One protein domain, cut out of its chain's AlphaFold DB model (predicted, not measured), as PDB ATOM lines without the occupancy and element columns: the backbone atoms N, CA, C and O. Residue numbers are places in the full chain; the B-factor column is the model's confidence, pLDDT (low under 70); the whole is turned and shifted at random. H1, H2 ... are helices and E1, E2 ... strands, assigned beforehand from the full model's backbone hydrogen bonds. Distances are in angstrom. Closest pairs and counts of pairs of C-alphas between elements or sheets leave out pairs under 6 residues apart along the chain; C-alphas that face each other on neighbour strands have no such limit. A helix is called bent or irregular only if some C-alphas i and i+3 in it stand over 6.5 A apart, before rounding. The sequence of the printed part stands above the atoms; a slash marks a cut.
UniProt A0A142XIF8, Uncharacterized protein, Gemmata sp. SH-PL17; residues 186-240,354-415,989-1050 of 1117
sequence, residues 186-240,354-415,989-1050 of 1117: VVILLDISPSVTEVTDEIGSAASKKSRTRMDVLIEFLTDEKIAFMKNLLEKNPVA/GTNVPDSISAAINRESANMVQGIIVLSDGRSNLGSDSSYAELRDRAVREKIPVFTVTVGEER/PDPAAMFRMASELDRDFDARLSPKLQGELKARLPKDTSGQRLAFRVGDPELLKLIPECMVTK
ATOM      1  N   VAL A 186     276.972 321.573 382.193       94.94
ATOM      2  CA  VAL A 186     277.099 321.879 380.763       94.94
ATOM      3  C   VAL A 186     276.103 322.975 380.414       94.94
ATOM      4  O   VAL A 186     274.996 323.002 380.951       94.94
ATOM      5  N   VAL A 187     276.499 323.896 379.543       96.31
ATOM      6  CA  VAL A 187     275.642 324.995 379.094       96.31
ATOM      7  C   VAL A 187     275.288 324.769 377.629       96.31
ATOM      8  O   VAL A 187     276.180 324.513 376.824       96.31
ATOM      9  N   ILE A 188     274.007 324.873 377.284       96.31
ATOM     10  CA  ILE A 188     273.518 324.875 375.902       96.31
ATOM     11  C   ILE A 188     272.941 326.260 375.618       96.31
ATOM     12  O   ILE A 188     272.054 326.715 376.335       96.31
ATOM     13  N   LEU A 189     273.446 326.924 374.584       96.19
ATOM     14  CA  LEU A 189     272.897 328.162 374.043       96.19
ATOM     15  C   LEU A 189     272.114 327.812 372.779       96.19
ATOM     16  O   LEU A 189     272.692 327.303 371.819       96.19
ATOM     17  N   LEU A 190     270.813 328.073 372.796       95.44
ATOM     18  CA  LEU A 190     269.911 327.851 371.677       95.44
ATOM     19  C   LEU A 190     269.542 329.190 371.041       95.44
ATOM     20  O   LEU A 190     268.987 330.069 371.706       95.44
ATOM     21  N   ASP A 191     269.846 329.320 369.757       93.75
ATOM     22  CA  ASP A 191     269.466 330.467 368.945       93.75
ATOM     23  C   ASP A 191     267.974 330.414 368.615       93.75
ATOM     24  O   ASP A 191     267.499 329.456 368.005       93.75
ATOM     25  N   ILE A 192     267.230 331.426 369.048       92.19
ATOM     26  CA  ILE A 192     265.777 331.534 368.853       92.19
ATOM     27  C   ILE A 192     265.402 332.686 367.913       92.19
ATOM     28  O   ILE A 192     264.252 333.127 367.895       92.19
ATOM     29  N   SER A 193     266.364 333.189 367.144       90.56
ATOM     30  CA  SER A 193     266.140 334.207 366.121       90.56
ATOM     31  C   SER A 193     265.216 333.720 364.986       90.56
ATOM     32  O   SER A 193     265.083 332.508 364.756       90.56
ATOM     33  N   PRO A 194     264.553 334.631 364.246       87.69
ATOM     34  CA  PRO A 194     263.730 334.293 363.078       87.69
ATOM     35  C   PRO A 194     264.487 333.525 361.986       87.69
ATOM     36  O   PRO A 194     263.925 332.609 361.380       87.69
ATOM     37  N   SER A 195     265.776 333.817 361.787       85.94
ATOM     38  CA  SER A 195     266.634 333.106 360.827       85.94
ATOM     39  C   SER A 195     266.785 331.608 361.135       85.94
ATOM     40  O   SER A 195     266.960 330.809 360.215       85.94
ATOM     41  N   VAL A 196     266.606 331.191 362.394       89.06
ATOM     42  CA  VAL A 196     266.574 329.775 362.803       89.06
ATOM     43  C   VAL A 196     265.141 329.261 362.998       89.06
ATOM     44  O   VAL A 196     264.828 328.114 362.668       89.06
ATOM     45  N   THR A 197     264.243 330.079 363.544       88.50
ATOM     46  CA  THR A 197     262.893 329.641 363.938       88.50
ATOM     47  C   THR A 197     261.883 329.617 362.793       88.50
ATOM     48  O   THR A 197     261.002 328.752 362.815       88.50
ATOM     49  N   GLU A 198     262.025 330.490 361.791       84.56
ATOM     50  CA  GLU A 198     261.078 330.647 360.677       84.56
ATOM     51  C   GLU A 198     261.619 330.134 359.334       84.56
ATOM     52  O   GLU A 198     260.840 329.731 358.467       84.56
ATOM     53  N   VAL A 199     262.941 330.115 359.145       83.00
ATOM     54  CA  VAL A 199     263.555 329.680 357.882       83.00
ATOM     55  C   VAL A 199     263.587 328.153 357.783       83.00
ATOM     56  O   VAL A 199     263.974 327.446 358.715       83.00
ATOM     57  N   THR A 200     263.199 327.645 356.613       82.75
ATOM     58  CA  THR A 200     263.277 326.231 356.226       82.75
ATOM     59  C   THR A 200     264.340 326.043 355.151       82.75
ATOM     60  O   THR A 200     264.356 326.774 354.165       82.75
ATOM     61  N   ASP A 201     265.170 325.012 355.311       74.50
ATOM     62  CA  ASP A 201     266.123 324.572 354.282       74.50
ATOM     63  C   ASP A 201     265.599 323.358 353.483       74.50
ATOM     64  O   ASP A 201     266.270 322.849 352.578       74.50
ATOM     65  N   GLU A 202     264.391 322.870 353.804       68.81
ATOM     66  CA  GLU A 202     263.742 321.793 353.057       68.81
ATOM     67  C   GLU A 202     263.206 322.264 351.706       68.81
ATOM     68  O   GLU A 202     262.484 323.256 351.598       68.81
ATOM     69  N   ILE A 203     263.510 321.470 350.683       56.00
ATOM     70  CA  ILE A 203     263.029 321.640 349.318       56.00
ATOM     71  C   ILE A 203     261.798 320.755 349.115       56.00
ATOM     72  O   ILE A 203     261.831 319.566 349.427       56.00
ATOM     73  N   GLY A 204     260.744 321.312 348.514       56.25
ATOM     74  CA  GLY A 204     259.711 320.500 347.871       56.25
ATOM     75  C   GLY A 204     258.800 319.724 348.820       56.25
ATOM     76  O   GLY A 204     258.529 318.547 348.590       56.25
ATOM     77  N   SER A 205     258.259 320.372 349.849       38.66
ATOM     78  CA  SER A 205     257.076 319.807 350.484       38.66
ATOM     79  C   SER A 205     255.875 319.944 349.540       38.66
ATOM     80  O   SER A 205     255.539 321.051 349.113       38.66
ATOM     81  N   ALA A 206     255.230 318.825 349.195       43.22
ATOM     82  CA  ALA A 206     253.882 318.848 348.635       43.22
ATOM     83  C   ALA A 206     253.004 319.745 349.522       43.22
ATOM     84  O   ALA A 206     253.145 319.705 350.743       43.22
ATOM     85  N   ALA A 207     252.097 320.528 348.929       49.12
ATOM     86  CA  ALA A 207     251.316 321.583 349.594       49.12
ATOM     87  C   ALA A 207     250.567 321.170 350.891       49.12
ATOM     88  O   ALA A 207     250.000 322.021 351.568       49.12
ATOM     89  N   SER A 208     250.562 319.884 351.264       47.44
ATOM     90  CA  SER A 208     249.945 319.342 352.474       47.44
ATOM     91  C   SER A 208     250.878 319.124 353.680       47.44
ATOM     92  O   SER A 208     250.360 318.807 354.750       47.44
ATOM     93  N   LYS A 209     252.215 319.228 353.571       53.47
ATOM     94  CA  LYS A 209     253.124 319.012 354.722       53.47
ATOM     95  C   LYS A 209     253.872 320.303 355.067       53.47
ATOM     96  O   LYS A 209     254.459 320.948 354.206       53.47
ATOM     97  N   LYS A 210     253.840 320.714 356.334       62.78
ATOM     98  CA  LYS A 210     254.594 321.883 356.804       62.78
ATOM     99  C   LYS A 210     256.094 321.575 356.707       62.78
ATOM    100  O   LYS A 210     256.535 320.610 357.330       62.78
ATOM    101  N   SER A 211     256.839 322.349 355.914       72.12
ATOM    102  CA  SER A 211     258.300 322.224 355.813       72.12
ATOM    103  C   SER A 211     258.954 322.470 357.173       72.12
ATOM    104  O   SER A 211     258.502 323.339 357.927       72.12
ATOM    105  N   ARG A 212     259.991 321.694 357.497       84.56
ATOM    106  CA  ARG A 212     260.717 321.783 358.772       84.56
ATOM    107  C   ARG A 212     261.618 323.013 358.795       84.56
ATOM    108  O   ARG A 212     262.432 323.208 357.892       84.56
ATOM    109  N   THR A 213     261.510 323.822 359.845       89.44
ATOM    110  CA  THR A 213     262.431 324.951 360.049       89.44
ATOM    111  C   THR A 213     263.778 324.474 360.598       89.44
ATOM    112  O   THR A 213     263.890 323.349 361.097       89.44
ATOM    113  N   ARG A 214     264.820 325.314 360.547       90.19
ATOM    114  CA  ARG A 214     266.130 324.999 361.160       90.19
ATOM    115  C   ARG A 214     265.991 324.654 362.645       90.19
ATOM    116  O   ARG A 214     266.603 323.701 363.123       90.19
ATOM    117  N   MET A 215     265.125 325.368 363.363       92.62
ATOM    118  CA  MET A 215     264.772 325.056 364.748       92.62
ATOM    119  C   MET A 215     264.119 323.676 364.886       92.62
ATOM    120  O   MET A 215     264.453 322.943 365.812       92.62
ATOM    121  N   ASP A 216     263.217 323.287 363.982       91.25
ATOM    122  CA  ASP A 216     262.612 321.948 364.030       91.25
ATOM    123  C   ASP A 216     263.679 320.849 363.855       91.25
ATOM    124  O   ASP A 216     263.644 319.851 364.574       91.25
ATOM    125  N   VAL A 217     264.670 321.066 362.981       91.56
ATOM    126  CA  VAL A 217     265.825 320.162 362.808       91.56
ATOM    127  C   VAL A 217     266.668 320.073 364.089       91.56
ATOM    128  O   VAL A 217     267.074 318.977 364.481       91.56
ATOM    129  N   LEU A 218     266.904 321.194 364.782       92.75
ATOM    130  CA  LEU A 218     267.604 321.200 366.074       92.75
ATOM    131  C   LEU A 218     266.834 320.438 367.159       92.75
ATOM    132  O   LEU A 218     267.435 319.669 367.907       92.75
ATOM    133  N   ILE A 219     265.514 320.623 367.243       93.19
ATOM    134  CA  ILE A 219     264.677 319.921 368.225       93.19
ATOM    135  C   ILE A 219     264.659 318.414 367.941       93.19
ATOM    136  O   ILE A 219     264.765 317.617 368.874       93.19
ATOM    137  N   GLU A 220     264.572 318.007 366.671       91.25
ATOM    138  CA  GLU A 220     264.697 316.599 366.273       91.25
ATOM    139  C   GLU A 220     266.052 316.022 366.694       91.25
ATOM    140  O   GLU A 220     266.084 314.967 367.317       91.25
ATOM    141  N   PHE A 221     267.154 316.741 366.466       92.38
ATOM    142  CA  PHE A 221     268.484 316.337 366.933       92.38
ATOM    143  C   PHE A 221     268.563 316.180 368.464       92.38
ATOM    144  O   PHE A 221     269.090 315.183 368.962       92.38
ATOM    145  N   LEU A 222     268.026 317.138 369.227       92.50
ATOM    146  CA  LEU A 222     268.059 317.112 370.696       92.50
ATOM    147  C   LEU A 222     267.194 315.992 371.296       92.50
ATOM    148  O   LEU A 222     267.461 315.559 372.418       92.50
ATOM    149  N   THR A 223     266.184 315.526 370.554       92.38
ATOM    150  CA  THR A 223     265.238 314.476 370.970       92.38
ATOM    151  C   THR A 223     265.483 313.119 370.300       92.38
ATOM    152  O   THR A 223     264.766 312.165 370.595       92.38
ATOM    153  N   ASP A 224     266.500 312.995 369.440       90.88
ATOM    154  CA  ASP A 224     266.802 311.757 368.715       90.88
ATOM    155  C   ASP A 224     267.295 310.647 369.662       90.88
ATOM    156  O   ASP A 224     268.362 310.745 370.280       90.88
ATOM    157  N   GLU A 225     266.544 309.546 369.732       88.12
ATOM    158  CA  GLU A 225     266.875 308.366 370.538       88.12
ATOM    159  C   GLU A 225     268.154 307.648 370.074       88.12
ATOM    160  O   GLU A 225     268.828 307.015 370.888       88.12
ATOM    161  N   LYS A 226     268.521 307.740 368.786       86.06
ATOM    162  CA  LYS A 226     269.717 307.079 368.231       86.06
ATOM    163  C   LYS A 226     271.004 307.805 368.591       86.06
ATOM    164  O   LYS A 226     272.039 307.167 368.784       86.06
ATOM    165  N   ILE A 227     270.958 309.134 368.623       87.25
ATOM    166  CA  ILE A 227     272.092 309.963 369.049       87.25
ATOM    167  C   ILE A 227     272.123 310.023 370.580       87.25
ATOM    168  O   ILE A 227     273.204 310.023 371.170       87.25
ATOM    169  N   ALA A 228     270.944 310.042 371.216       90.56
ATOM    170  CA  ALA A 228     270.757 310.148 372.660       90.56
ATOM    171  C   ALA A 228     271.535 311.331 373.271       90.56
ATOM    172  O   ALA A 228     272.037 311.250 374.391       90.56
ATOM    173  N   PHE A 229     271.645 312.441 372.529       93.12
ATOM    174  CA  PHE A 229     272.538 313.559 372.847       93.12
ATOM    175  C   PHE A 229     272.284 314.141 374.244       93.12
ATOM    176  O   PHE A 229     273.181 314.162 375.088       93.12
ATOM    177  N   MET A 230     271.043 314.562 374.506       92.81
ATOM    178  CA  MET A 230     270.650 315.139 375.794       92.81
ATOM    179  C   MET A 230     270.750 314.129 376.936       92.81
ATOM    180  O   MET A 230     271.210 314.481 378.021       92.81
ATOM    181  N   LYS A 231     270.382 312.868 376.685       91.75
ATOM    182  CA  LYS A 231     270.501 311.784 377.667       91.75
ATOM    183  C   LYS A 231     271.958 311.595 378.102       91.75
ATOM    184  O   LYS A 231     272.243 311.624 379.294       91.75
ATOM    185  N   ASN A 232     272.884 311.495 377.148       92.31
ATOM    186  CA  ASN A 232     274.310 311.290 377.418       92.31
ATOM    187  C   ASN A 232     274.956 312.493 378.135       92.31
ATOM    188  O   ASN A 232     275.890 312.320 378.921       92.31
ATOM    189  N   LEU A 233     274.473 313.718 377.886       92.69
ATOM    190  CA  LEU A 233     274.900 314.903 378.641       92.69
ATOM    191  C   LEU A 233     274.406 314.855 380.091       92.69
ATOM    192  O   LEU A 233     275.214 315.021 381.012       92.69
ATOM    193  N   LEU A 234     273.109 314.588 380.278       92.00
ATOM    194  CA  LEU A 234     272.464 314.539 381.589       92.00
ATOM    195  C   LEU A 234     272.988 313.395 382.454       92.00
ATOM    196  O   LEU A 234     273.135 313.581 383.651       92.00
ATOM    197  N   GLU A 235     273.384 312.256 381.881       90.75
ATOM    198  CA  GLU A 235     274.013 311.166 382.642       90.75
ATOM    199  C   GLU A 235     275.284 311.611 383.381       90.75
ATOM    200  O   GLU A 235     275.588 311.090 384.455       90.75
ATOM    201  N   LYS A 236     276.016 312.603 382.856       88.69
ATOM    202  CA  LYS A 236     277.272 313.083 383.452       88.69
ATOM    203  C   LYS A 236     277.105 314.354 384.277       88.69
ATOM    204  O   LYS A 236     277.750 314.493 385.323       88.69
ATOM    205  N   ASN A 237     276.323 315.315 383.792       91.50
ATOM    206  CA  ASN A 237     276.235 316.653 384.372       91.50
ATOM    207  C   ASN A 237     274.832 317.252 384.181       91.50
ATOM    208  O   ASN A 237     274.238 317.053 383.125       91.50
ATOM    209  N   PRO A 238     274.325 318.057 385.132       92.81
ATOM    210  CA  PRO A 238     273.149 318.887 384.883       92.81
ATOM    211  C   PRO A 238     273.402 319.864 383.724       92.81
ATOM    212  O   PRO A 238     274.533 320.324 383.514       92.81
ATOM    213  N   VAL A 239     272.339 320.199 382.993       94.19
ATOM    214  CA  VAL A 239     272.396 321.044 381.793       94.19
ATOM    215  C   VAL A 239     271.653 322.355 382.040       94.19
ATOM    216  O   VAL A 239     270.526 322.362 382.530       94.19
ATOM    217  N   ALA A 240     272.289 323.479 381.714       94.50
ATOM    218  CA  ALA A 240     271.678 324.804 381.722       94.50
ATOM    219  C   ALA A 240     271.385 325.236 380.282       94.50
ATOM    220  O   ALA A 240     272.318 325.440 379.505       94.50
ATOM    221  N   GLY A 354     266.605 340.460 366.164       85.31
ATOM    222  CA  GLY A 354     267.955 340.387 365.619       85.31
ATOM    223  C   GLY A 354     268.788 339.317 366.325       85.31
ATOM    224  O   GLY A 354     268.305 338.675 367.256       85.31
ATOM    225  N   THR A 355     270.055 339.180 365.937       88.50
ATOM    226  CA  THR A 355     270.967 338.132 366.413       88.50
ATOM    227  C   THR A 355     272.369 338.684 366.657       88.50
ATOM    228  O   THR A 355     273.112 339.052 365.738       88.50
ATOM    229  N   ASN A 356     272.778 338.693 367.925       91.00
ATOM    230  CA  ASN A 356     274.129 339.015 368.375       91.00
ATOM    231  C   ASN A 356     274.769 337.780 369.019       91.00
ATOM    232  O   ASN A 356     274.745 337.598 370.241       91.00
ATOM    233  N   VAL A 357     275.325 336.912 368.176       90.31
ATOM    234  CA  VAL A 357     275.942 335.658 368.617       90.31
ATOM    235  C   VAL A 357     277.162 335.896 369.528       90.31
ATOM    236  O   VAL A 357     277.167 335.357 370.639       90.31
ATOM    237  N   PRO A 358     278.181 336.705 369.154       91.19
ATOM    238  CA  PRO A 358     279.412 336.791 369.944       91.19
ATOM    239  C   PRO A 358     279.210 337.406 371.337       91.19
ATOM    240  O   PRO A 358     279.782 336.907 372.314       91.19
ATOM    241  N   ASP A 359     278.364 338.433 371.467       91.44
ATOM    242  CA  ASP A 359     278.098 339.050 372.771       91.44
ATOM    243  C   ASP A 359     277.239 338.143 373.658       91.44
ATOM    244  O   ASP A 359     277.481 338.056 374.864       91.44
ATOM    245  N   SER A 360     276.284 337.406 373.076       93.38
ATOM    246  CA  SER A 360     275.449 336.458 373.824       93.38
ATOM    247  C   SER A 360     276.276 335.315 374.417       93.38
ATOM    248  O   SER A 360     276.114 334.979 375.593       93.38
ATOM    249  N   ILE A 361     277.226 334.763 373.652       93.69
ATOM    250  CA  ILE A 361     278.151 333.741 374.166       93.69
ATOM    251  C   ILE A 361     279.086 334.354 375.219       93.69
ATOM    252  O   ILE A 361     279.304 333.756 376.273       93.69
ATOM    253  N   SER A 362     279.600 335.566 374.991       93.00
ATOM    254  CA  SER A 362     280.470 336.258 375.954       93.00
ATOM    255  C   SER A 362     279.764 336.521 377.288       93.00
ATOM    256  O   SER A 362     280.362 336.354 378.355       93.00
ATOM    257  N   ALA A 363     278.483 336.897 377.244       93.00
ATOM    258  CA  ALA A 363     277.637 337.058 378.421       93.00
ATOM    259  C   ALA A 363     277.416 335.721 379.148       93.00
ATOM    260  O   ALA A 363     277.466 335.679 380.381       93.00
ATOM    261  N   ALA A 364     277.247 334.624 378.402       94.00
ATOM    262  CA  ALA A 364     277.098 333.291 378.977       94.00
ATOM    263  C   ALA A 364     278.381 332.847 379.689       94.00
ATOM    264  O   ALA A 364     278.313 332.414 380.838       94.00
ATOM    265  N   ILE A 365     279.552 333.039 379.065       93.69
ATOM    266  CA  ILE A 365     280.865 332.751 379.667       93.69
ATOM    267  C   ILE A 365     281.035 333.517 380.981       93.69
ATOM    268  O   ILE A 365     281.348 332.912 382.004       93.69
ATOM    269  N   ASN A 366     280.768 334.826 380.982       92.38
ATOM    270  CA  ASN A 366     280.897 335.667 382.176       92.38
ATOM    271  C   ASN A 366     280.006 335.201 383.331       92.38
ATOM    272  O   ASN A 366     280.403 335.244 384.493       92.38
ATOM    273  N   ARG A 367     278.777 334.789 383.018       91.12
ATOM    274  CA  ARG A 367     277.806 334.366 384.027       91.12
ATOM    275  C   ARG A 367     278.111 332.978 384.575       91.12
ATOM    276  O   ARG A 367     277.811 332.692 385.735       91.12
ATOM    277  N   GLU A 368     278.666 332.117 383.733       91.00
ATOM    278  CA  GLU A 368     278.833 330.703 384.031       91.00
ATOM    279  C   GLU A 368     280.261 330.319 384.459       91.00
ATOM    280  O   GLU A 368     280.450 329.248 385.038       91.00
ATOM    281  N   SER A 369     281.248 331.214 384.335       88.06
ATOM    282  CA  SER A 369     282.638 330.970 384.764       88.06
ATOM    283  C   SER A 369     282.772 330.531 386.227       88.06
ATOM    284  O   SER A 369     283.525 329.608 386.541       88.06
ATOM    285  N   ALA A 370     281.958 331.091 387.127       86.31
ATOM    286  CA  ALA A 370     281.957 330.740 388.550       86.31
ATOM    287  C   ALA A 370     281.279 329.388 388.882       86.31
ATOM    288  O   ALA A 370     281.264 328.972 390.047       86.31
ATOM    289  N   ASN A 371     280.704 328.697 387.890       86.75
ATOM    290  CA  ASN A 371     279.830 327.537 388.090       86.75
ATOM    291  C   ASN A 371     280.405 326.204 387.582       86.75
ATOM    292  O   ASN A 371     279.649 325.268 387.329       86.75
ATOM    293  N   MET A 372     281.734 326.092 387.469       87.44
ATOM    294  CA  MET A 372     282.431 324.852 387.081       87.44
ATOM    295  C   MET A 372     281.939 324.253 385.748       87.44
ATOM    296  O   MET A 372     281.741 323.038 385.620       87.44
ATOM    297  N   VAL A 373     281.742 325.107 384.746       91.75
ATOM    298  CA  VAL A 373     281.276 324.709 383.411       91.75
ATOM    299  C   VAL A 373     282.286 323.780 382.742       91.75
ATOM    300  O   VAL A 373     283.484 324.056 382.735       91.75
ATOM    301  N   GLN A 374     281.818 322.663 382.180       92.12
ATOM    302  CA  GLN A 374     282.681 321.766 381.398       92.12
ATOM    303  C   GLN A 374     282.886 322.236 379.960       92.12
ATOM    304  O   GLN A 374     283.973 322.014 379.423       92.12
ATOM    305  N   GLY A 375     281.861 322.872 379.387       93.06
ATOM    306  CA  GLY A 375     281.839 323.460 378.056       93.06
ATOM    307  C   GLY A 375     280.505 324.150 377.768       93.06
ATOM    308  O   GLY A 375     279.504 323.892 378.447       93.06
ATOM    309  N   ILE A 376     280.516 325.030 376.768       96.06
ATOM    310  CA  ILE A 376     279.335 325.718 376.234       96.06
ATOM    311  C   ILE A 376     279.071 325.174 374.833       96.06
ATOM    312  O   ILE A 376     279.968 325.190 373.997       96.06
ATOM    313  N   ILE A 377     277.857 324.699 374.577       96.75
ATOM    314  CA  ILE A 377     277.414 324.200 373.272       96.75
ATOM    315  C   ILE A 377     276.503 325.258 372.655       96.75
ATOM    316  O   ILE A 377     275.484 325.599 373.245       96.75
ATOM    317  N   VAL A 378     276.860 325.780 371.487       96.56
ATOM    318  CA  VAL A 378     276.112 326.824 370.776       96.56
ATOM    319  C   VAL A 378     275.412 326.206 369.575       96.56
ATOM    320  O   VAL A 378     276.082 325.688 368.684       96.56
ATOM    321  N   LEU A 379     274.084 326.271 369.545       96.00
ATOM    322  CA  LEU A 379     273.240 325.787 368.453       96.00
ATOM    323  C   LEU A 379     272.689 327.004 367.694       96.00
ATOM    324  O   LEU A 379     271.851 327.718 368.237       96.00
ATOM    325  N   SER A 380     273.190 327.266 366.485       94.44
ATOM    326  CA  SER A 380     272.850 328.457 365.682       94.44
ATOM    327  C   SER A 380     273.166 328.227 364.207       94.44
ATOM    328  O   SER A 380     273.934 327.321 363.872       94.44
ATOM    329  N   ASP A 381     272.604 329.038 363.314       91.38
ATOM    330  CA  ASP A 381     273.011 329.072 361.907       91.38
ATOM    331  C   ASP A 381     274.266 329.935 361.656       91.38
ATOM    332  O   ASP A 381     274.821 329.930 360.555       91.38
ATOM    333  N   GLY A 382     274.759 330.620 362.695       88.31
ATOM    334  CA  GLY A 382     275.985 331.411 362.684       88.31
ATOM    335  C   GLY A 382     275.834 332.845 362.209       88.31
ATOM    336  O   GLY A 382     276.796 333.611 362.320       88.31
ATOM    337  N   ARG A 383     274.670 333.228 361.677       88.19
ATOM    338  CA  ARG A 383     274.460 334.576 361.157       88.19
ATOM    339  C   ARG A 383     274.296 335.539 362.333       88.19
ATOM    340  O   ARG A 383     273.480 335.344 363.221       88.19
ATOM    341  N   SER A 384     275.081 336.613 362.334       86.12
ATOM    342  CA  SER A 384     274.920 337.704 363.293       86.12
ATOM    343  C   SER A 384     274.792 339.019 362.542       86.12
ATOM    344  O   SER A 384     275.672 339.365 361.757       86.12
ATOM    345  N   ASN A 385     273.699 339.741 362.772       83.25
ATOM    346  CA  ASN A 385     273.440 341.053 362.169       83.25
ATOM    347  C   ASN A 385     273.908 342.220 363.052       83.25
ATOM    348  O   ASN A 385     274.127 343.317 362.544       83.25
ATOM    349  N   LEU A 386     274.089 341.984 364.355       79.56
ATOM    350  CA  LEU A 386     274.541 342.985 365.327       79.56
ATOM    351  C   LEU A 386     275.993 342.772 365.797       79.56
ATOM    352  O   LEU A 386     276.566 343.662 366.422       79.56
ATOM    353  N   GLY A 387     276.595 341.612 365.514       75.19
ATOM    354  CA  GLY A 387     277.961 341.279 365.919       75.19
ATOM    355  C   GLY A 387     279.027 341.922 365.025       75.19
ATOM    356  O   GLY A 387     278.906 341.927 363.801       75.19
ATOM    357  N   SER A 388     280.106 342.424 365.632       80.31
ATOM    358  CA  SER A 388     281.277 342.959 364.919       80.31
ATOM    359  C   SER A 388     282.396 341.918 364.797       80.31
ATOM    360  O   SER A 388     282.509 341.041 365.654       80.31
ATOM    361  N   ASP A 389     283.280 342.039 363.797       76.62
ATOM    362  CA  ASP A 389     284.453 341.153 363.654       76.62
ATOM    363  C   ASP A 389     285.363 341.169 364.903       76.62
ATOM    364  O   ASP A 389     285.882 340.128 365.309       76.62
ATOM    365  N   SER A 390     285.501 342.322 365.569       84.12
ATOM    366  CA  SER A 390     286.227 342.448 366.843       84.12
ATOM    367  C   SER A 390     285.586 341.650 367.982       84.12
ATOM    368  O   SER A 390     286.307 341.027 368.763       84.12
ATOM    369  N   SER A 391     284.250 341.592 368.047       85.75
ATOM    370  CA  SER A 391     283.524 340.860 369.098       85.75
ATOM    371  C   SER A 391     283.839 339.359 369.076       85.75
ATOM    372  O   SER A 391     283.914 338.717 370.123       85.75
ATOM    373  N   TYR A 392     284.087 338.784 367.893       84.75
ATOM    374  CA  TYR A 392     284.471 337.374 367.756       84.75
ATOM    375  C   TYR A 392     285.865 337.075 368.323       84.75
ATOM    376  O   TYR A 392     286.082 336.004 368.895       84.75
ATOM    377  N   ALA A 393     286.816 338.001 368.176       82.38
ATOM    378  CA  ALA A 393     288.153 337.857 368.748       82.38
ATOM    379  C   ALA A 393     288.114 337.967 370.281       82.38
ATOM    380  O   ALA A 393     288.649 337.102 370.975       82.38
ATOM    381  N   GLU A 394     287.399 338.966 370.810       87.44
ATOM    382  CA  GLU A 394     287.240 339.159 372.256       87.44
ATOM    383  C   GLU A 394     286.560 337.967 372.939       87.44
ATOM    384  O   GLU A 394     286.978 337.549 374.026       87.44
ATOM    385  N   LEU A 395     285.542 337.386 372.291       90.38
ATOM    386  CA  LEU A 395     284.886 336.164 372.749       90.38
ATOM    387  C   LEU A 395     285.899 335.026 372.947       90.38
ATOM    388  O   LEU A 395     285.886 334.362 373.987       90.38
ATOM    389  N   ARG A 396     286.782 334.799 371.967       86.50
ATOM    390  CA  ARG A 396     287.791 333.728 372.023       86.50
ATOM    391  C   ARG A 396     288.797 333.966 373.136       86.50
ATOM    392  O   ARG A 396     289.030 333.067 373.942       86.50
ATOM    393  N   ASP A 397     289.340 335.177 373.216       87.56
ATOM    394  CA  ASP A 397     290.298 335.550 374.260       87.56
ATOM    395  C   ASP A 397     289.704 335.356 375.657       87.56
ATOM    396  O   ASP A 397     290.403 335.010 376.614       87.56
ATOM    397  N   ARG A 398     288.393 335.564 375.790       90.19
ATOM    398  CA  ARG A 398     287.662 335.323 377.030       90.19
ATOM    399  C   ARG A 398     287.447 333.836 377.303       90.19
ATOM    400  O   ARG A 398     287.736 333.398 378.412       90.19
ATOM    401  N   ALA A 399     287.008 333.059 376.315       90.06
ATOM    402  CA  ALA A 399     286.828 331.611 376.450       90.06
ATOM    403  C   ALA A 399     288.131 330.901 376.865       90.06
ATOM    404  O   ALA A 399     288.122 330.072 377.778       90.06
ATOM    405  N   VAL A 400     289.261 331.284 376.257       88.94
ATOM    406  CA  VAL A 400     290.598 330.756 376.584       88.94
ATOM    407  C   VAL A 400     291.017 331.148 378.002       88.94
ATOM    408  O   VAL A 400     291.470 330.300 378.770       88.94
ATOM    409  N   ARG A 401     290.824 332.417 378.385       89.62
ATOM    410  CA  ARG A 401     291.167 332.929 379.723       89.62
ATOM    411  C   ARG A 401     290.411 332.214 380.840       89.62
ATOM    412  O   ARG A 401     291.018 331.851 381.843       89.62
ATOM    413  N   GLU A 402     289.114 331.984 380.646       90.00
ATOM    414  CA  GLU A 402     288.257 331.277 381.606       90.00
ATOM    415  C   GLU A 402     288.384 329.744 381.503       90.00
ATOM    416  O   GLU A 402     287.818 329.018 382.319       90.00
ATOM    417  N   LYS A 403     289.148 329.232 380.523       89.62
ATOM    418  CA  LYS A 403     289.331 327.802 380.219       89.62
ATOM    419  C   LYS A 403     288.018 327.053 379.957       89.62
ATOM    420  O   LYS A 403     287.861 325.891 380.353       89.62
ATOM    421  N   ILE A 404     287.075 327.711 379.282       91.94
ATOM    422  CA  ILE A 404     285.767 327.150 378.932       91.94
ATOM    423  C   ILE A 404     285.738 326.854 377.427       91.94
ATOM    424  O   ILE A 404     285.715 327.794 376.634       91.94
ATOM    425  N   PRO A 405     285.716 325.573 377.013       93.38
ATOM    426  CA  PRO A 405     285.628 325.220 375.602       93.38
ATOM    427  C   PRO A 405     284.234 325.538 375.046       93.38
ATOM    428  O   PRO A 405     283.214 325.159 375.633       93.38
ATOM    429  N   VAL A 406     284.204 326.215 373.901       94.62
ATOM    430  CA  VAL A 406     283.005 326.553 373.128       94.62
ATOM    431  C   VAL A 406     282.892 325.584 371.953       94.62
ATOM    432  O   VAL A 406     283.728 325.590 371.048       94.62
ATOM    433  N   PHE A 407     281.852 324.757 371.981       95.50
ATOM    434  CA  PHE A 407     281.469 323.831 370.920       95.50
ATOM    435  C   PHE A 407     280.401 324.510 370.068       95.50
ATOM    436  O   PHE A 407     279.334 324.840 370.582       95.50
ATOM    437  N   THR A 408     280.655 324.722 368.782       95.50
ATOM    438  CA  THR A 408     279.652 325.307 367.882       95.50
ATOM    439  C   THR A 408     279.014 324.215 367.040       95.50
ATOM    440  O   THR A 408     279.704 323.367 366.488       95.50
ATOM    441  N   VAL A 409     277.688 324.208 366.955       95.31
ATOM    442  CA  VAL A 409     276.916 323.283 366.127       95.31
ATOM    443  C   VAL A 409     276.120 324.123 365.140       95.31
ATOM    444  O   VAL A 409     275.135 324.767 365.505       95.31
ATOM    445  N   THR A 410     276.577 324.148 363.892       93.50
ATOM    446  CA  THR A 410     275.918 324.911 362.834       93.50
ATOM    447  C   THR A 410     274.691 324.165 362.332       93.50
ATOM    448  O   THR A 410     274.802 323.007 361.905       93.50
ATOM    449  N   VAL A 411     273.541 324.837 362.353       91.62
ATOM    450  CA  VAL A 411     272.332 324.398 361.655       91.62
ATOM    451  C   VAL A 411     272.172 325.152 360.343       91.62
ATOM    452  O   VAL A 411     272.495 326.329 360.227       91.62
ATOM    453  N   GLY A 412     271.658 324.447 359.353       83.62
ATOM    454  CA  GLY A 412     271.387 324.975 358.035       83.62
ATOM    455  C   GLY A 412     272.466 324.644 357.024       83.62
ATOM    456  O   GLY A 412     273.642 324.450 357.341       83.62
ATOM    457  N   GLU A 413     272.025 324.505 355.783       74.31
ATOM    458  CA  GLU A 413     272.892 324.155 354.672       74.31
ATOM    459  C   GLU A 413     273.144 325.390 353.815       74.31
ATOM    460  O   GLU A 413     272.216 326.046 353.341       74.31
ATOM    461  N   GLU A 414     274.421 325.696 353.586       63.34
ATOM    462  CA  GLU A 414     274.836 326.688 352.601       63.34
ATOM    463  C   GLU A 414     274.612 326.106 351.200       63.34
ATOM    464  O   GLU A 414     275.522 325.615 350.532       63.34
ATOM    465  N   ARG A 415     273.348 326.085 350.781       61.44
ATOM    466  CA  ARG A 415     272.963 325.754 349.416       61.44
ATOM    467  C   ARG A 415     272.978 327.032 348.596       61.44
ATOM    468  O   ARG A 415     272.539 328.091 349.045       61.44
ATOM    469  N   PRO A 989     272.880 330.803 356.045       86.50
ATOM    470  CA  PRO A 989     273.660 330.443 357.228       86.50
ATOM    471  C   PRO A 989     275.116 330.923 357.077       86.50
ATOM    472  O   PRO A 989     275.587 331.153 355.960       86.50
ATOM    473  N   ASP A 990     275.826 331.102 358.190       88.62
ATOM    474  CA  ASP A 990     277.237 331.511 358.226       88.62
ATOM    475  C   ASP A 990     278.095 330.470 358.974       88.62
ATOM    476  O   ASP A 990     278.507 330.667 360.126       88.62
ATOM    477  N   PRO A 991     278.395 329.323 358.333       88.38
ATOM    478  CA  PRO A 991     279.234 328.295 358.946       88.38
ATOM    479  C   PRO A 991     280.655 328.799 359.239       88.38
ATOM    480  O   PRO A 991     281.310 328.291 360.152       88.38
ATOM    481  N   ALA A 992     281.141 329.804 358.503       88.56
ATOM    482  CA  ALA A 992     282.454 330.396 358.726       88.56
ATOM    483  C   ALA A 992     282.502 331.189 360.042       88.56
ATOM    484  O   ALA A 992     283.480 331.083 360.783       88.56
ATOM    485  N   ALA A 993     281.452 331.939 360.385       88.62
ATOM    486  CA  ALA A 993     281.324 332.586 361.691       88.62
ATOM    487  C   ALA A 993     281.316 331.558 362.837       88.62
ATOM    488  O   ALA A 993     282.075 331.707 363.798       88.62
ATOM    489  N   MET A 994     280.555 330.465 362.707       91.31
ATOM    490  CA  MET A 994     280.528 329.382 363.708       91.31
ATOM    491  C   MET A 994     281.887 328.703 363.882       91.31
ATOM    492  O   MET A 994     282.300 328.410 365.007       91.31
ATOM    493  N   PHE A 995     282.611 328.492 362.786       90.44
ATOM    494  CA  PHE A 995     283.970 327.967 362.823       90.44
ATOM    495  C   PHE A 995     284.953 328.946 363.490       90.44
ATOM    496  O   PHE A 995     285.812 328.538 364.279       90.44
ATOM    497  N   ARG A 996     284.811 330.253 363.227       87.31
ATOM    498  CA  ARG A 996     285.626 331.299 363.863       87.31
ATOM    499  C   ARG A 996     285.408 331.364 365.377       87.31
ATOM    500  O   ARG A 996     286.388 331.576 366.082       87.31
ATOM    501  N   MET A 997     284.184 331.142 365.865       89.12
ATOM    502  CA  MET A 997     283.834 331.159 367.297       89.12
ATOM    503  C   MET A 997     284.255 329.915 368.078       89.12
ATOM    504  O   MET A 997     284.471 330.005 369.286       89.12
ATOM    505  N   ALA A 998     284.340 328.760 367.415       92.38
ATOM    506  CA  ALA A 998     284.691 327.505 368.065       92.38
ATOM    507  C   ALA A 998     286.059 327.582 368.752       92.38
ATOM    508  O   ALA A 998     287.027 328.103 368.185       92.38
ATOM    509  N   SER A 999     286.153 327.008 369.954       91.50
ATOM    510  CA  SER A 999     287.440 326.865 370.631       91.50
ATOM    511  C   SER A 999     288.359 325.925 369.852       91.50
ATOM    512  O   SER A 999     287.922 324.949 369.236       91.50
ATOM    513  N   GLU A1000     289.651 326.227 369.884       89.88
ATOM    514  CA  GLU A1000     290.683 325.353 369.334       89.88
ATOM    515  C   GLU A1000     290.845 324.116 370.225       89.88
ATOM    516  O   GLU A1000     290.638 324.177 371.440       89.88
ATOM    517  N   LEU A1001     291.215 322.982 369.623       86.62
ATOM    518  CA  LEU A1001     291.624 321.788 370.362       86.62
ATOM    519  C   LEU A1001     293.028 322.024 370.942       86.62
ATOM    520  O   LEU A1001     294.029 321.521 370.430       86.62
ATOM    521  N   ASP A1002     293.097 322.861 371.976       83.12
ATOM    522  CA  ASP A1002     294.343 323.230 372.637       83.12
ATOM    523  C   ASP A1002     294.888 322.095 373.523       83.12
ATOM    524  O   ASP A1002     294.215 321.105 373.820       83.12
ATOM    525  N   ARG A1003     296.145 322.231 373.960       81.12
ATOM    526  CA  ARG A1003     296.830 321.210 374.767       81.12
ATOM    527  C   ARG A1003     296.151 320.967 376.124       81.12
ATOM    528  O   ARG A1003     296.190 319.840 376.619       81.12
ATOM    529  N   ASP A1004     295.563 322.001 376.722       81.31
ATOM    530  CA  ASP A1004     294.923 321.940 378.042       81.31
ATOM    531  C   ASP A1004     293.600 321.159 377.970       81.31
ATOM    532  O   ASP A1004     293.292 320.355 378.855       81.31
ATOM    533  N   PHE A1005     292.824 321.370 376.908       85.44
ATOM    534  CA  PHE A1005     291.589 320.656 376.636       85.44
ATOM    535  C   PHE A1005     291.859 319.235 376.135       85.44
ATOM    536  O   PHE A1005     291.254 318.299 376.655       85.44
ATOM    537  N   ASP A1006     292.823 319.042 375.228       84.06
ATOM    538  CA  ASP A1006     293.230 317.722 374.719       84.06
ATOM    539  C   ASP A1006     293.665 316.794 375.869       84.06
ATOM    540  O   ASP A1006     293.256 315.633 375.927       84.06
ATOM    541  N   ALA A1007     294.383 317.322 376.869       85.19
ATOM    542  CA  ALA A1007     294.791 316.578 378.066       85.19
ATOM    543  C   ALA A1007     293.622 316.094 378.951       85.19
ATOM    544  O   ALA A1007     293.818 315.204 379.780       85.19
ATOM    545  N   ARG A1008     292.412 316.657 378.804       84.69
ATOM    546  CA  ARG A1008     291.210 316.220 379.540       84.69
ATOM    547  C   ARG A1008     290.531 315.003 378.906       84.69
ATOM    548  O   ARG A1008     289.667 314.408 379.547       84.69
ATOM    549  N   LEU A1009     290.874 314.664 377.663       88.31
ATOM    550  CA  LEU A1009     290.172 313.668 376.851       88.31
ATOM    551  C   LEU A1009     290.865 312.299 376.900       88.31
ATOM    552  O   LEU A1009     292.062 312.194 377.166       88.31
ATOM    553  N   SER A1010     290.116 311.230 376.619       88.50
ATOM    554  CA  SER A1010     290.689 309.883 376.506       88.50
ATOM    555  C   SER A1010     291.516 309.741 375.212       88.50
ATOM    556  O   SER A1010     291.154 310.349 374.203       88.50
ATOM    557  N   PRO A1011     292.577 308.906 375.167       88.12
ATOM    558  CA  PRO A1011     293.414 308.761 373.966       88.12
ATOM    559  C   PRO A1011     292.635 308.344 372.711       88.12
ATOM    560  O   PRO A1011     292.953 308.775 371.604       88.12
ATOM    561  N   LYS A1012     291.582 307.532 372.884       89.62
ATOM    562  CA  LYS A1012     290.683 307.128 371.797       89.62
ATOM    563  C   LYS A1012     289.929 308.337 371.227       89.62
ATOM    564  O   LYS A1012     289.950 308.554 370.020       89.62
ATOM    565  N   LEU A1013     289.332 309.144 372.105       88.88
ATOM    566  CA  LEU A1013     288.558 310.328 371.729       88.88
ATOM    567  C   LEU A1013     289.439 311.407 371.082       88.88
ATOM    568  O   LEU A1013     289.030 312.029 370.106       88.88
ATOM    569  N   GLN A1014     290.674 311.585 371.562       87.62
ATOM    570  CA  GLN A1014     291.651 312.483 370.936       87.62
ATOM    571  C   GLN A1014     291.920 312.100 369.473       87.62
ATOM    572  O   GLN A1014     291.956 312.972 368.605       87.62
ATOM    573  N   GLY A1015     292.100 310.803 369.192       86.38
ATOM    574  CA  GLY A1015     292.312 310.296 367.836       86.38
ATOM    575  C   GLY A1015     291.113 310.549 366.922       86.38
ATOM    576  O   GLY A1015     291.287 311.025 365.801       86.38
ATOM    577  N   GLU A1016     289.898 310.293 367.413       89.06
ATOM    578  CA  GLU A1016     288.662 310.508 366.653       89.06
ATOM    579  C   GLU A1016     288.405 311.996 366.361       89.06
ATOM    580  O   GLU A1016     288.118 312.354 365.215       89.06
ATOM    581  N   LEU A1017     288.594 312.879 367.349       89.19
ATOM    582  CA  LEU A1017     288.435 314.326 367.170       89.19
ATOM    583  C   LEU A1017     289.492 314.904 366.225       89.19
ATOM    584  O   LEU A1017     289.147 315.643 365.305       89.19
ATOM    585  N   LYS A1018     290.771 314.538 366.376       88.38
ATOM    586  CA  LYS A1018     291.846 315.030 365.490       88.38
ATOM    587  C   LYS A1018     291.679 314.575 364.040       88.38
ATOM    588  O   LYS A1018     292.142 315.282 363.145       88.38
ATOM    589  N   ALA A1019     291.038 313.423 363.820       88.06
ATOM    590  CA  ALA A1019     290.781 312.872 362.493       88.06
ATOM    591  C   ALA A1019     289.566 313.500 361.792       88.06
ATOM    592  O   ALA A1019     289.586 313.621 360.569       88.06
ATOM    593  N   ARG A1020     288.513 313.868 362.538       89.25
ATOM    594  CA  ARG A1020     287.228 314.296 361.956       89.25
ATOM    595  C   ARG A1020     286.915 315.788 362.097       89.25
ATOM    596  O   ARG A1020     286.111 316.291 361.319       89.25
ATOM    597  N   LEU A1021     287.519 316.497 363.056       90.62
ATOM    598  CA  LEU A1021     287.257 317.928 363.236       90.62
ATOM    599  C   LEU A1021     287.842 318.769 362.091       90.62
ATOM    600  O   LEU A1021     288.950 318.491 361.614       90.62
ATOM    601  N   PRO A1022     287.143 319.842 361.682       87.94
ATOM    602  CA  PRO A1022     287.662 320.782 360.701       87.94
ATOM    603  C   PRO A1022     288.903 321.513 361.240       87.94
ATOM    604  O   PRO A1022     289.007 321.811 362.434       87.94
ATOM    605  N   LYS A1023     289.851 321.805 360.341       87.31
ATOM    606  CA  LYS A1023     291.144 322.435 360.650       87.31
ATOM    607  C   LYS A1023     291.330 323.759 359.911       87.31
ATOM    608  O   LYS A1023     290.916 323.885 358.762       87.31
ATOM    609  N   ASP A1024     292.019 324.691 360.553       81.19
ATOM    610  CA  ASP A1024     292.509 325.950 359.979       81.19
ATOM    611  C   ASP A1024     294.026 326.068 360.225       81.19
ATOM    612  O   ASP A1024     294.653 325.158 360.771       81.19
ATOM    613  N   THR A1025     294.626 327.178 359.814       71.00
ATOM    614  CA  THR A1025     296.013 327.581 360.061       71.00
ATOM    615  C   THR A1025     296.439 327.470 361.529       71.00
ATOM    616  O   THR A1025     297.604 327.170 361.778       71.00
ATOM    617  N   SER A1026     295.523 327.646 362.494       68.00
ATOM    618  CA  SER A1026     295.806 327.494 363.932       68.00
ATOM    619  C   SER A1026     295.609 326.077 364.499       68.00
ATOM    620  O   SER A1026     296.040 325.819 365.620       68.00
ATOM    621  N   GLY A1027     295.020 325.135 363.746       81.81
ATOM    622  CA  GLY A1027     294.769 323.752 364.189       81.81
ATOM    623  C   GLY A1027     293.310 323.295 364.048       81.81
ATOM    624  O   GLY A1027     292.506 323.941 363.371       81.81
ATOM    625  N   GLN A1028     292.966 322.147 364.650       90.06
ATOM    626  CA  GLN A1028     291.584 321.645 364.712       90.06
ATOM    627  C   GLN A1028     290.712 322.503 365.639       90.06
ATOM    628  O   GLN A1028     291.158 322.919 366.712       90.06
ATOM    629  N   ARG A1029     289.445 322.705 365.266       90.88
ATOM    630  CA  ARG A1029     288.470 323.461 366.073       90.88
ATOM    631  C   ARG A1029     287.247 322.633 366.432       90.88
ATOM    632  O   ARG A1029     286.827 321.783 365.653       90.88
ATOM    633  N   LEU A1030     286.650 322.930 367.587       93.19
ATOM    634  CA  LEU A1030     285.422 322.312 368.108       93.19
ATOM    635  C   LEU A1030     284.163 322.821 367.375       93.19
ATOM    636  O   LEU A1030     283.208 323.284 368.001       93.19
ATOM    637  N   ALA A1031     284.182 322.765 366.042       93.44
ATOM    638  CA  ALA A1031     283.087 323.164 365.167       93.44
ATOM    639  C   ALA A1031     282.430 321.928 364.541       93.44
ATOM    640  O   ALA A1031     283.096 321.084 363.940       93.44
ATOM    641  N   PHE A1032     281.113 321.847 364.671       93.94
ATOM    642  CA  PHE A1032     280.277 320.709 364.311       93.94
ATOM    643  C   PHE A1032     279.132 321.177 363.408       93.94
ATOM    644  O   PHE A1032     278.763 322.352 363.401       93.94
ATOM    645  N   ARG A1033     278.531 320.252 362.660       91.44
ATOM    646  CA  ARG A1033     277.329 320.503 361.852       91.44
ATOM    647  C   ARG A1033     276.236 319.536 362.267       91.44
ATOM    648  O   ARG A1033     276.529 318.364 362.489       91.44
ATOM    649  N   VAL A1034     274.984 319.997 362.303       90.31
ATOM    650  CA  VAL A1034     273.835 319.136 362.651       90.31
ATOM    651  C   VAL A1034     273.708 317.934 361.699       90.31
ATOM    652  O   VAL A1034     273.293 316.858 362.112       90.31
ATOM    653  N   GLY A1035     274.136 318.088 360.440       85.31
ATOM    654  CA  GLY A1035     274.130 317.020 359.434       85.31
ATOM    655  C   GLY A1035     275.151 315.888 359.635       85.31
ATOM    656  O   GLY A1035     275.114 314.930 358.870       85.31
ATOM    657  N   ASP A1036     276.049 315.969 360.627       89.06
ATOM    658  CA  ASP A1036     277.023 314.910 360.945       89.06
ATOM    659  C   ASP A1036     276.729 314.277 362.325       89.06
ATOM    660  O   ASP A1036     277.346 314.638 363.335       89.06
ATOM    661  N   PRO A1037     275.775 313.329 362.405       86.75
ATOM    662  CA  PRO A1037     275.339 312.750 363.674       86.75
ATOM    663  C   PRO A1037     276.429 311.924 364.367       86.75
ATOM    664  O   PRO A1037     276.420 311.805 365.591       86.75
ATOM    665  N   GLU A1038     277.381 311.365 363.616       88.25
ATOM    666  CA  GLU A1038     278.474 310.572 364.181       88.25
ATOM    667  C   GLU A1038     279.491 311.455 364.905       88.25
ATOM    668  O   GLU A1038     279.994 311.073 365.960       88.25
ATOM    669  N   LEU A1039     279.766 312.653 364.382       90.00
ATOM    670  CA  LEU A1039     280.634 313.618 365.053       90.00
ATOM    671  C   LEU A1039     279.962 314.232 366.295       90.00
ATOM    672  O   LEU A1039     280.627 314.454 367.309       90.00
ATOM    673  N   LEU A1040     278.642 314.456 366.258       91.06
ATOM    674  CA  LEU A1040     277.882 315.023 367.385       91.06
ATOM    675  C   LEU A1040     277.847 314.103 368.616       91.06
ATOM    676  O   LEU A1040     277.836 314.601 369.745       91.06
ATOM    677  N   LYS A1041     277.901 312.776 368.424       91.44
ATOM    678  CA  LYS A1041     277.995 311.788 369.519       91.44
ATOM    679  C   LYS A1041     279.249 311.954 370.380       91.44
ATOM    680  O   LYS A1041     279.243 311.539 371.535       91.44
ATOM    681  N   LEU A1042     280.295 312.598 369.858       91.38
ATOM    682  CA  LEU A1042     281.548 312.810 370.586       91.38
ATOM    683  C   LEU A1042     281.469 313.967 371.594       91.38
ATOM    684  O   LEU A1042     282.225 313.983 372.564       91.38
ATOM    685  N   ILE A1043     280.551 314.931 371.420       92.88
ATOM    686  CA  ILE A1043     280.458 316.106 372.308       92.88
ATOM    687  C   ILE A1043     280.149 315.698 373.763       92.88
ATOM    688  O   ILE A1043     280.867 316.154 374.658       92.88
ATOM    689  N   PRO A1044     279.157 314.829 374.060       93.25
ATOM    690  CA  PRO A1044     278.923 314.372 375.432       93.25
ATOM    691  C   PRO A1044     280.097 313.573 376.017       93.25
ATOM    692  O   PRO A1044     280.331 313.598 377.231       93.25
ATOM    693  N   GLU A1045     280.881 312.880 375.184       90.38
ATOM    694  CA  GLU A1045     282.071 312.145 375.627       90.38
ATOM    695  C   GLU A1045     283.170 313.075 376.158       90.38
ATOM    696  O   GLU A1045     283.824 312.727 377.143       90.38
ATOM    697  N   CYS A1046     283.280 314.289 375.609       90.19
ATOM    698  CA  CYS A1046     284.206 315.332 376.061       90.19
ATOM    699  C   CYS A1046     283.912 315.881 377.471       90.19
ATOM    700  O   CYS A1046     284.754 316.564 378.060       90.19
ATOM    701  N   MET A1047     282.722 315.620 378.021       91.38
ATOM    702  CA  MET A1047     282.302 316.138 379.325       91.38
ATOM    703  C   MET A1047     282.726 315.194 380.459       91.38
ATOM    704  O   MET A1047     282.583 313.973 380.354       91.38
ATOM    705  N   VAL A1048     283.203 315.761 381.575       87.94
ATOM    706  CA  VAL A1048     283.637 315.022 382.777       87.94
ATOM    707  C   VAL A1048     282.889 315.543 384.003       87.94
ATOM    708  O   VAL A1048     282.660 316.744 384.126       87.94
ATOM    709  N   THR A1049     282.513 314.660 384.927       88.00
ATOM    710  CA  THR A1049     281.863 315.052 386.184       88.00
ATOM    711  C   THR A1049     282.910 315.468 387.218       88.00
ATOM    712  O   THR A1049     283.705 314.647 387.673       88.00
ATOM    713  N   LYS A1050     282.901 316.739 387.629       85.12
ATOM    714  CA  LYS A1050     283.698 317.263 388.746       85.12
ATOM    715  C   LYS A1050     282.769 317.644 389.895       85.12
ATOM    716  O   LYS A1050     281.833 318.417 389.708       85.12
TER     717      LYS A1050
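What this domain is: This is residues 186 to 240, 354 to 415 and 989 to 1050 of the 1117 residues of an uncharacterized protein of Gemmata sp. SH-PL17 (UniProt A0A142XIF8). A twisted sheet of four parallel strands runs through the middle of a compact body, with H4 and H6 lying lengthwise over one face and H5 packed on these two helices. Across the sheet from H4 and H6, the helices H2, H3, H9 and H10 are gathered, H8 lies beyond H10, and a loop sticks out at residues 204 to 209. The printed part has 179 residues with ten named helices and four named strands, in the order E1 H1 H2 H3 H4 E2 H5 E3 H6 H7 H8 E4 H9 H10; the sheet's order is E1 E2 E3 E4, and the class is mixed, helices and strands. The whole is compact, with a radius of gyration of the C-alphas of 16.1 A, and spans 52 by 37 by 32 A.

Where its parts are: E1, residues 186 to 191, begins at C-alpha 186 at (277.099, 321.879, 380.763) and is 16.5 A long. H1 is residues 194 to 197, H2 residues 214 to 223, 14.4 A, and H3 residues 229 to 236, 11.6 A. After the first cut, H4, residues 357 to 371, runs 21.5 A from C-alpha 357 at (275.942, 335.658, 368.617); it is irregular, with C-alphas 367 and 370 7.1 A apart. E2 is residues 373 to 380, 20.0 A, H5 residues 389 to 401, 19.3 A, and E3 residues 406 to 410, 12.6 A. After the second cut come H6, residues 991 to 997, H7, residues 1003 to 1006, H8, residues 1011 to 1020, 14.6 A, and E4, residues 1031 to 1033. H9 is residues 1037 to 1040, and H10, residues 1042 to 1045, ends at C-alpha 1045 at (282.071, 312.145, 375.627).

How they stand to each other: E1 and E2 are parallel at 16 degrees, with N 189 and O 377 2.8 A apart, within hydrogen-bond range. E2 and E3 are parallel at 21 degrees, with N 407 and O 376 at 2.8 A. E3 and E4 are parallel at 27 degrees, with N 1032 and O 408 at 2.8 A. E2, H5 and E3 form a strand-helix-strand unit, two parallel neighbour strands with a helix between, and its crossover is right-handed. H4 and H6 lie on the same face of the sheet, two layers, helices on one face of a sheet. H4 has a height over the sheet of 9.3 A and runs along the strands, at 18 degrees to E2 on the local plane. H6 has a height of 8.3 A and lies over E3, at 8 degrees on the local plane. H5 touches H4, Leu 395 and Ser 362 having the closest C-alphas at 5.5 A, at a shallow tilt of 16 degrees, the same way. With residues 392 to 396 alone it touches H6, the C-alphas of Tyr 392 and Met 997 being closest at 6.3 A. H1, H2, H5, H9 and H10 only graze the sheet; H3, H7 and H8 are not on it. H1 touches H2, closest at the C-alphas of Thr 197 and Met 215, 5.0 A. H2 and H3 touch only at the corner, the C-alphas of Leu 222 and Met 230 being closest at 6.0 A. H10 only just touches H3 and H8, with 3 pairs of C-alphas within 8 A each; the closest are Pro 1044 and Leu 233, 5.2 A, and Leu 1042 and Leu 1013, 7.5 A. H7 is close to H8 but not clearly touching, 6.7 A between the C-alphas of Asp 1006 and Gln 1014. Every O i to N i+4 pair is within hydrogen-bond range in H2, H6 and H8, against 3 of 4 in H3, 9 of 11 in H4 and 8 of 9 in H5; H1, H7, H9 and H10 are too short for such a pair.

The domain as a whole: The two C-alphas farthest apart, those of Ala 207 and Ala 1007, are 52.2 A apart. Residues 241 to 353 are not printed, with 22.7 A between C-alphas 240 and 354; residues 416 to 988 are not printed, with 9.1 A between C-alphas 415 and 989. Of the links that are printed whole, H1 to H2 is long, with 16 residues. The mean pLDDT of the printed part is 86.9; residues 202 to 210, 414 to 415 and 1026 are under 70.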